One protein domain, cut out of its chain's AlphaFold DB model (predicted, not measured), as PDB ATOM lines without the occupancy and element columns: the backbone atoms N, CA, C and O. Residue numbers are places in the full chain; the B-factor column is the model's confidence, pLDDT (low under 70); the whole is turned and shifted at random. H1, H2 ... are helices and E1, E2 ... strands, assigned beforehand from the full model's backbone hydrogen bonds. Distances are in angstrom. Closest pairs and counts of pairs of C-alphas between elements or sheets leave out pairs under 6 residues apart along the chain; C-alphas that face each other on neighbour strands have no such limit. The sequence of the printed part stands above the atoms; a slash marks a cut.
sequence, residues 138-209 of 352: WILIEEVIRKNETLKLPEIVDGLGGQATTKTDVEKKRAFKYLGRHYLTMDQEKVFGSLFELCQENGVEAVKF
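AT A GLANCE: This is residues 138 to 209 of the 352 residues of the protein "Chitooligosaccharide deacetylase" of Hyphomicrobiales bacterium (UniProt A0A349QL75). Three helices, H1, H2 and H3, have their centres in a triangle; H2 packs on the strand hairpin E1-E2, and tiny H4 sits near one end of H3. The 72 printed residues run H1 E1 E2 H2 H3 H4, of mixed class with an antiparallel sheet, compact, radius of gyration of the C-alphas 11.4 A, spanning 28 by 25 by 16 A.

HOW THE PARTS SIT: Start at H1, residues 138 to 147; it touches H2, residues 169 to 185, closest C-alphas Ile 145 and Lys 172, 6.2 A. E1, residues 150 to 157, bends by 76 degrees at residue 154 and forms a hairpin with E2, residues 160 to 165; N 153 and O 162, 2.8 A, are within hydrogen-bond range. H3, residues 188 to 201, touches H1 with residues 198 to 199 alone, closest C-alphas Val 144 and Cys 199, 6.4 A, at a shallow tilt of 16 degrees. H4, residues 206 to 209, touches H3 only at the corner, and only just, with 3 pairs of C-alphas within 8 A, the closest Cys 199 and Ala 206, 6.0 A. Every O i to N i+4 pair is within hydrogen-bond range in H1 and H2, 8 of 10 in H3; H4 is too short for one.

IN THESE COORDINATES: Find C-alpha 138 at (119.488, 89.522, 114.670), where H1 begins; H2 runs 24.1 A, H3 20.8 A, and H4 ends at C-alpha 209, (118.080, 101.853, 113.757).

THE WHOLE: The printed part has no cut and its links are tight; residues 156 to 161 are under pLDDT 70.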
ATOM      1  N   TRP A 138     120.724  90.275 114.914       96.75
ATOM      2  CA  TRP A 138     119.488  89.522 114.670       96.75
ATOM      3  C   TRP A 138     118.333  90.403 114.193       96.75
ATOM      4  O   TRP A 138     117.583  89.968 113.322       96.75
ATOM      5  N   ILE A 139     118.189  91.630 114.696       96.38
ATOM      6  CA  ILE A 139     117.149  92.551 114.216       96.38
ATOM      7  C   ILE A 139     117.586  93.308 112.960       96.38
ATOM      8  O   ILE A 139     116.765  93.550 112.077       96.38
ATOM      9  N   LEU A 140     118.880  93.616 112.825       97.44
ATOM     10  CA  LEU A 140     119.395  94.304 111.641       97.44
ATOM     11  C   LEU A 140     119.345  93.411 110.400       97.44
ATOM     12  O   LEU A 140     118.896  93.861 109.349       97.44
ATOM     13  N   ILE A 141     119.707  92.125 110.508       97.31
ATOM     14  CA  ILE A 141     119.562  91.200 109.375       97.31
ATOM     15  C   ILE A 141     118.089  90.953 109.034       97.31
ATOM     16  O   ILE A 141     117.771  90.752 107.865       97.31
ATOM     17  N   GLU A 142     117.177  90.970 110.018       97.00
ATOM     18  CA  GLU A 142     115.737  90.897 109.745       97.00
ATOM     19  C   GLU A 142     115.289  92.092 108.900       97.00
ATOM     20  O   GLU A 142     114.603  91.900 107.894       97.00
ATOM     21  N   GLU A 143     115.717  93.298 109.269       96.69
ATOM     22  CA  GLU A 143     115.384  94.528 108.555       96.69
ATOM     23  C   GLU A 143     115.997  94.569 107.146       96.69
ATOM     24  O   GLU A 143     115.293  94.855 106.173       96.69
ATOM     25  N   VAL A 144     117.270  94.182 107.002       97.19
ATOM     26  CA  VAL A 144     117.945  94.037 105.701       97.19
ATOM     27  C   VAL A 144     117.191  93.049 104.803       97.19
ATOM     28  O   VAL A 144     116.881  93.369 103.656       97.19
ATOM     29  N   ILE A 145     116.826  91.867 105.312       96.88
ATOM     30  CA  ILE A 145     116.076  90.859 104.544       96.88
ATOM     31  C   ILE A 145     114.669  91.348 104.183       96.88
ATOM     32  O   ILE A 145     114.148  91.011 103.121       96.88
ATOM     33  N   ARG A 146     114.020  92.118 105.061       95.44
ATOM     34  CA  ARG A 146     112.668  92.631 104.822       95.44
ATOM     35  C   ARG A 146     112.640  93.652 103.685       95.44
ATOM     36  O   ARG A 146     111.703  93.610 102.890       95.44
ATOM     37  N   LYS A 147     113.646  94.527 103.618       95.25
ATOM     38  CA  LYS A 147     113.752  95.627 102.644       95.25
ATOM     39  C   LYS A 147     114.200  95.206 101.249       95.25
ATOM     40  O   LYS A 147     113.984  95.954 100.300       95.25
ATOM     41  N   ASN A 148     114.804  94.030 101.115       95.94
ATOM     42  CA  ASN A 148     115.467  93.629  99.883       95.94
ATOM     43  C   ASN A 148     114.841  92.358  99.303       95.94
ATOM     44  O   ASN A 148     114.517  91.417 100.025       95.94
ATOM     45  N   GLU A 149     114.684  92.316  97.980       95.12
ATOM     46  CA  GLU A 149     114.237  91.119  97.248       95.12
ATOM     47  C   GLU A 149     115.389  90.183  96.867       95.12
ATOM     48  O   GLU A 149     115.158  89.026  96.494       95.12
ATOM     49  N   THR A 150     116.620  90.689  96.935       93.31
ATOM     50  CA  THR A 150     117.847  89.935  96.722       93.31
ATOM     51  C   THR A 150     118.940  90.434  97.664       93.31
ATOM     52  O   THR A 150     118.968  91.607  98.014       93.31
ATOM     53  N   LEU A 151     119.848  89.549  98.074       91.69
ATOM     54  CA  LEU A 151     120.966  89.871  98.961       91.69
ATOM     55  C   LEU A 151     122.251  89.228  98.458       91.69
ATOM     56  O   LEU A 151     122.229  88.124  97.913       91.69
ATOM     57  N   LYS A 152     123.379  89.887  98.713       88.75
ATOM     58  CA  LYS A 152     124.698  89.274  98.600       88.75
ATOM     59  C   LYS A 152     125.069  88.686  99.959       88.75
ATOM     60  O   LYS A 152     125.353  89.411 100.905       88.75
ATOM     61  N   LEU A 153     125.016  87.366 100.068       85.06
ATOM     62  CA  LEU A 153     125.399  86.647 101.273       85.06
ATOM     63  C   LEU A 153     126.931  86.507 101.352       85.06
ATOM     64  O   LEU A 153     127.566  86.234 100.326       85.06
ATOM     65  N   PRO A 154     127.522  86.662 102.551       74.69
ATOM     66  CA  PRO A 154     128.961  86.535 102.755       74.69
ATOM     67  C   PRO A 154     129.399  85.077 102.605       74.69
ATOM     68  O   PRO A 154     128.823  84.213 103.260       74.69
ATOM     69  N   GLU A 155     130.417  84.825 101.771       71.94
ATOM     70  CA  GLU A 155     130.983  83.499 101.434       71.94
ATOM     71  C   GLU A 155     129.956  82.451 100.948       71.94
ATOM     72  O   GLU A 155     128.754  82.676 101.007       71.94
ATOM     73  N   ILE A 156     130.410  81.317 100.395       66.12
ATOM     74  CA  ILE A 156     129.540  80.183 100.027       66.12
ATOM     75  C   ILE A 156     129.830  79.006 100.955       66.12
ATOM     76  O   ILE A 156     130.898  78.405 100.875       66.12
ATOM     77  N   VAL A 157     128.860  78.645 101.798       60.56
ATOM     78  CA  VAL A 157     128.924  77.525 102.750       60.56
ATOM     79  C   VAL A 157     127.730  76.595 102.533       60.56
ATOM     80  O   VAL A 157     126.586  77.041 102.517       60.56
ATOM     81  N   ASP A 158     127.978  75.292 102.366       56.94
ATOM     82  CA  ASP A 158     126.942  74.265 102.143       56.94
ATOM     83  C   ASP A 158     125.963  74.599 100.987       56.94
ATOM     84  O   ASP A 158     124.772  74.289 101.041       56.94
ATOM     85  N   GLY A 159     126.459  75.266  99.935       60.28
ATOM     86  CA  GLY A 159     125.658  75.705  98.783       60.28
ATOM     87  C   GLY A 159     124.797  76.953  99.031       60.28
ATOM     88  O   GLY A 159     123.991  77.314  98.175       60.28
ATOM     89  N   LEU A 160     124.960  77.614 100.179       59.84
ATOM     90  CA  LEU A 160     124.337  78.891 100.525       59.84
ATOM     91  C   LEU A 160     125.409  79.983 100.549       59.84
ATOM     92  O   LEU A 160     126.409  79.835 101.238       59.84
ATOM     93  N   GLY A 161     125.213  81.056  99.786       64.94
ATOM     94  CA  GLY A 161     126.191  82.133  99.641       64.94
ATOM     95  C   GLY A 161     126.110  82.841  98.297       64.94
ATOM     96  O   GLY A 161     125.465  82.339  97.378       64.94
ATOM     97  N   GLY A 162     126.766  83.991  98.155       78.69
ATOM     98  CA  GLY A 162     126.671  84.783  96.926       78.69
ATOM     99  C   GLY A 162     125.287  85.421  96.766       78.69
ATOM    100  O   GLY A 162     124.714  85.896  97.741       78.69
ATOM    101  N   GLN A 163     124.737  85.471  95.549       85.19
ATOM    102  CA  GLN A 163     123.437  86.109  95.322       85.19
ATOM    103  C   GLN A 163     122.283  85.206  95.792       85.19
ATOM    104  O   GLN A 163     122.052  84.140  95.225       85.19
ATOM    105  N   ALA A 164     121.517  85.658  96.782       87.56
ATOM    106  CA  ALA A 164     120.305  85.006  97.267       87.56
ATOM    107  C   ALA A 164     119.055  85.826  96.919       87.56
ATOM    108  O   ALA A 164     119.098  87.054  96.900       87.56
ATOM    109  N   THR A 165     117.934  85.151  96.670       92.25
ATOM    110  CA  THR A 165     116.601  85.768  96.609       92.25
ATOM    111  C   THR A 165     115.976  85.806  98.003       92.25
ATOM    112  O   THR A 165     116.246  84.944  98.838       92.25
ATOM    113  N   THR A 166     115.128  86.800  98.255       94.94
ATOM    114  CA  THR A 166     114.401  87.027  99.518       94.94
ATOM    115  C   THR A 166     112.968  87.502  99.244       94.94
ATOM    116  O   THR A 166     112.421  88.327  99.970       94.94
ATOM    117  N   LYS A 167     112.324  86.985  98.189       95.00
ATOM    118  CA  LYS A 167     110.977  87.415  97.762       95.00
ATOM    119  C   LYS A 167     109.863  86.732  98.547       95.00
ATOM    120  O   LYS A 167     108.825  87.326  98.813       95.00
ATOM    121  N   THR A 168     110.086  85.484  98.942       95.38
ATOM    122  CA  THR A 168     109.131  84.668  99.701       95.38
ATOM    123  C   THR A 168     109.570  84.493 101.153       95.38
ATOM    124  O   THR A 168     110.760  84.499 101.462       95.38
ATOM    125  N   ASP A 169     108.628  84.237 102.062       94.88
ATOM    126  CA  ASP A 169     108.950  83.967 103.473       94.88
ATOM    127  C   ASP A 169     109.903  82.778 103.659       94.88
ATOM    128  O   ASP A 169     110.696  82.755 104.600       94.88
ATOM    129  N   VAL A 170     109.833  81.778 102.776       93.50
ATOM    130  CA  VAL A 170     110.733  80.616 102.809       93.50
ATOM    131  C   VAL A 170     112.164  81.040 102.487       93.50
ATOM    132  O   VAL A 170     113.091  80.651 103.198       93.50
ATOM    133  N   GLU A 171     112.346  81.853 101.450       93.75
ATOM    134  CA  GLU A 171     113.645  82.411 101.069       93.75
ATOM    135  C   GLU A 171     114.200  83.335 102.157       93.75
ATOM    136  O   GLU A 171     115.332  83.147 102.604       93.75
ATOM    137  N   LYS A 172     113.371  84.246 102.682       95.62
ATOM    138  CA  LYS A 172     113.734  85.143 103.788       95.62
ATOM    139  C   LYS A 172     114.188  84.368 105.028       95.62
ATOM    140  O   LYS A 172     115.233  84.665 105.601       95.62
ATOM    141  N   LYS A 173     113.463  83.311 105.418       93.94
ATOM    142  CA  LYS A 173     113.836  82.436 106.550       93.94
ATOM    143  C   LYS A 173     115.154  81.695 106.311       93.94
ATOM    144  O   LYS A 173     115.913  81.494 107.261       93.94
ATOM    145  N   ARG A 174     115.443  81.281 105.070       91.69
ATOM    146  CA  ARG A 174     116.731  80.661 104.713       91.69
ATOM    147  C   ARG A 174     117.880  81.664 104.827       91.69
ATOM    148  O   ARG A 174     118.867  81.340 105.482       91.69
ATOM    149  N   ALA A 175     117.721  82.867 104.271       93.38
ATOM    150  CA  ALA A 175     118.709  83.942 104.372       93.38
ATOM    151  C   ALA A 175     118.971  84.337 105.834       93.38
ATOM    152  O   ALA A 175     120.122  84.404 106.257       93.38
ATOM    153  N   PHE A 176     117.914  84.483 106.641       95.12
ATOM    154  CA  PHE A 176     118.031  84.807 108.064       95.12
ATOM    155  C   PHE A 176     118.820  83.747 108.828       95.12
ATOM    156  O   PHE A 176     119.727  84.065 109.589       95.12
ATOM    157  N   LYS A 177     118.508  82.464 108.606       92.25
ATOM    158  CA  LYS A 177     119.229  81.361 109.251       92.25
ATOM    159  C   LYS A 177     120.711  81.351 108.864       92.25
ATOM    160  O   LYS A 177     121.550  81.050 109.711       92.25
ATOM    161  N   TYR A 178     121.017  81.647 107.601       91.62
ATOM    162  CA  TYR A 178     122.390  81.737 107.112       91.62
ATOM    163  C   TYR A 178     123.155  82.867 107.811       91.62
ATOM    164  O   TYR A 178     124.144  82.603 108.491       91.62
ATOM    165  N   LEU A 179     122.646  84.100 107.713       93.62
ATOM    166  CA  LEU A 179     123.274  85.283 108.302       93.62
ATOM    167  C   LEU A 179     123.363  85.187 109.829       93.62
ATOM    168  O   LEU A 179     124.397  85.511 110.401       93.62
ATOM    169  N   GLY A 180     122.331  84.661 110.493       93.44
ATOM    170  CA  GLY A 180     122.352  84.460 111.939       93.44
ATOM    171  C   GLY A 180     123.447  83.487 112.382       93.44
ATOM    172  O   GLY A 180     124.159  83.760 113.343       93.44
ATOM    173  N   ARG A 181     123.661  82.381 111.649       90.88
ATOM    174  CA  ARG A 181     124.801  81.487 111.918       90.88
ATOM    175  C   ARG A 181     126.133  82.186 111.648       90.88
ATOM    176  O   ARG A 181     127.066  82.009 112.429       90.88
ATOM    177  N   HIS A 182     126.219  82.948 110.560       91.62
ATOM    178  CA  HIS A 182     127.423  83.679 110.181       91.62
ATOM    179  C   HIS A 182     127.858  84.649 111.290       91.62
ATOM    180  O   HIS A 182     128.939  84.471 111.841       91.62
ATOM    181  N   TYR A 183     126.994  85.577 111.715       92.56
ATOM    182  CA  TYR A 183     127.333  86.562 112.750       92.56
ATOM    183  C   TYR A 183     127.533  85.946 114.139       92.56
ATOM    184  O   TYR A 183     128.446  86.348 114.855       92.56
ATOM    185  N   LEU A 184     126.766  84.912 114.504       89.25
ATOM    186  CA  LEU A 184     126.952  84.216 115.784       89.25
ATOM    187  C   LEU A 184     128.316  83.506 115.888       89.25
ATOM    188  O   LEU A 184     128.849  83.336 116.985       89.25
ATOM    189  N   THR A 185     128.872  83.050 114.762       88.50
ATOM    190  CA  THR A 185     130.143  82.302 114.725       88.50
ATOM    191  C   THR A 185     131.328  83.120 114.225       88.50
ATOM    192  O   THR A 185     132.451  82.615 114.237       88.50
ATOM    193  N   MET A 186     131.102  84.372 113.831       89.75
ATOM    194  CA  MET A 186     132.149  85.292 113.413       89.75
ATOM    195  C   MET A 186     133.090  85.621 114.580       89.75
ATOM    196  O   MET A 186     132.755  85.514 115.765       89.75
ATOM    197  N   ASP A 187     134.307  86.007 114.227       91.19
ATOM    198  CA  ASP A 187     135.190  86.758 115.111       91.19
ATOM    199  C   ASP A 187     134.474  88.012 115.647       91.19
ATOM    200  O   ASP A 187     133.959  88.813 114.866       91.19
ATOM    201  N   GLN A 188     134.385  88.148 116.972       89.25
ATOM    202  CA  GLN A 188     133.529  89.159 117.604       89.25
ATOM    203  C   GLN A 188     134.005  90.585 117.294       89.25
ATOM    204  O   GLN A 188     133.172  91.468 117.114       89.25
ATOM    205  N   GLU A 189     135.311  90.786 117.093       89.81
ATOM    206  CA  GLU A 189     135.887  92.082 116.707       89.81
ATOM    207  C   GLU A 189     135.447  92.543 115.305       89.81
ATOM    208  O   GLU A 189     135.459  93.733 114.995       89.81
ATOM    209  N   LYS A 190     135.025  91.612 114.439       92.50
ATOM    210  CA  LYS A 190     134.650  91.904 113.043       92.50
ATOM    211  C   LYS A 190     133.154  92.120 112.844       92.50
ATOM    212  O   LYS A 190     132.757  92.625 111.792       92.50
ATOM    213  N   VAL A 191     132.330  91.750 113.829       93.38
ATOM    214  CA  VAL A 191     130.863  91.768 113.710       93.38
ATOM    215  C   VAL A 191     130.359  93.168 113.382       93.38
ATOM    216  O   VAL A 191     129.593  93.310 112.431       93.38
ATOM    217  N   PHE A 192     130.816  94.194 114.110       95.56
ATOM    218  CA  PHE A 192     130.365  95.570 113.897       95.56
ATOM    219  C   PHE A 192     130.635  96.029 112.461       95.56
ATOM    220  O   PHE A 192     129.701  96.389 111.750       95.56
ATOM    221  N   GLY A 193     131.895  95.962 112.016       95.38
ATOM    222  CA  GLY A 193     132.287  96.429 110.685       95.38
ATOM    223  C   GLY A 193     131.569  95.677 109.563       95.38
ATOM    224  O   GLY A 193     131.018  96.301 108.659       95.38
ATOM    225  N   SER A 194     131.494  94.345 109.661       95.12
ATOM    226  CA  SER A 194     130.814  93.523 108.655       95.12
ATOM    227  C   SER A 194     129.304  93.775 108.605       95.12
ATOM    228  O   SER A 194     128.711  93.794 107.528       95.12
ATOM    229  N   LEU A 195     128.653  93.947 109.757       95.31
ATOM    230  CA  LEU A 195     127.219  94.212 109.807       95.31
ATOM    231  C   LEU A 195     126.887  95.629 109.346       95.31
ATOM    232  O   LEU A 195     125.879  95.826 108.667       95.31
ATOM    233  N   PHE A 196     127.731  96.600 109.691       95.94
ATOM    234  CA  PHE A 196     127.597  97.974 109.233       95.94
ATOM    235  C   PHE A 196     127.667  98.050 107.702       95.94
ATOM    236  O   PHE A 196     126.779  98.641 107.090       95.94
ATOM    237  N   GLU A 197     128.650  97.386 107.084       95.31
ATOM    238  CA  GLU A 197     128.777  97.286 105.624       95.31
ATOM    239  C   GLU A 197     127.544  96.618 104.997       95.31
ATOM    240  O   GLU A 197     126.930  97.191 104.097       95.31
ATOM    241  N   LEU A 198     127.099  95.471 105.536       95.12
ATOM    242  CA  LEU A 198     125.882  94.798 105.067       95.12
ATOM    243  C   LEU A 198     124.665  95.733 105.114       95.12
ATOM    244  O   LEU A 198     123.882  95.774 104.167       95.12
ATOM    245  N   CYS A 199     124.482  96.479 106.202       96.69
ATOM    246  CA  CYS A 199     123.365  97.410 106.334       96.69
ATOM    247  C   CYS A 199     123.473  98.567 105.333       96.69
ATOM    248  O   CYS A 199     122.490  98.886 104.661       96.69
ATOM    249  N   GLN A 200     124.665  99.151 105.185       95.50
ATOM    250  CA  GLN A 200     124.922 100.260 104.271       95.50
ATOM    251  C   GLN A 200     124.651  99.874 102.811       95.50
ATOM    252  O   GLN A 200     123.939 100.597 102.112       95.50
ATOM    253  N   GLU A 201     125.152  98.720 102.364       94.75
ATOM    254  CA  GLU A 201     124.925  98.203 101.006       94.75
ATOM    255  C   GLU A 201     123.439  97.940 100.705       94.75
ATOM    256  O   GLU A 201     123.032  97.924  99.544       94.75
ATOM    257  N   ASN A 202     122.623  97.750 101.744       96.12
ATOM    258  CA  ASN A 202     121.221  97.345 101.643       96.12
ATOM    259  C   ASN A 202     120.237  98.417 102.149       96.12
ATOM    260  O   ASN A 202     119.076  98.105 102.436       96.12
ATOM    261  N   GLY A 203     120.683  99.676 102.252       95.88
ATOM    262  CA  GLY A 203     119.828 100.830 102.553       95.88
ATOM    263  C   GLY A 203     119.288 100.875 103.988       95.88
ATOM    264  O   GLY A 203     118.182 101.366 104.219       95.88
ATOM    265  N   VAL A 204     120.037 100.339 104.954       96.81
ATOM    266  CA  VAL A 204     119.694 100.357 106.382       96.81
ATOM    267  C   VAL A 204     120.697 101.226 107.143       96.81
ATOM    268  O   VAL A 204     121.890 100.935 107.184       96.81
ATOM    269  N   GLU A 205     120.210 102.288 107.785       96.19
ATOM    270  CA  GLU A 205     121.007 103.144 108.676       96.19
ATOM    271  C   GLU A 205     121.211 102.447 110.035       96.19
ATOM    272  O   GLU A 205     120.461 102.682 110.980       96.19
ATOM    273  N   ALA A 206     122.203 101.554 110.136       95.25
ATOM    274  CA  ALA A 206     122.350 100.629 111.270       95.25
ATOM    275  C   ALA A 206     122.403 101.302 112.655       95.25
ATOM    276  O   ALA A 206     121.722 100.861 113.578       95.25
ATOM    277  N   VAL A 207     123.185 102.379 112.796       93.25
ATOM    278  CA  VAL A 207     123.351 103.092 114.078       93.25
ATOM    279  C   VAL A 207     122.045 103.754 114.503       93.25
ATOM    280  O   VAL A 207     121.601 103.565 115.631       93.25
ATOM    281  N   LYS A 208     121.391 104.468 113.581       93.44
ATOM    282  CA  LYS A 208     120.096 105.105 113.833       93.44
ATOM    283  C   LYS A 208     119.032 104.071 114.195       93.44
ATOM    284  O   LYS A 208     118.314 104.249 115.169       93.44
ATOM    285  N   PHE A 209     118.985 102.960 113.461       93.44
ATOM    286  CA  PHE A 209     118.080 101.853 113.757       93.44
ATOM    287  C   PHE A 209     118.297 101.300 115.174       93.44
ATOM    288  O   PHE A 209     117.329 101.042 115.883       93.44
TER     289      PHE A 209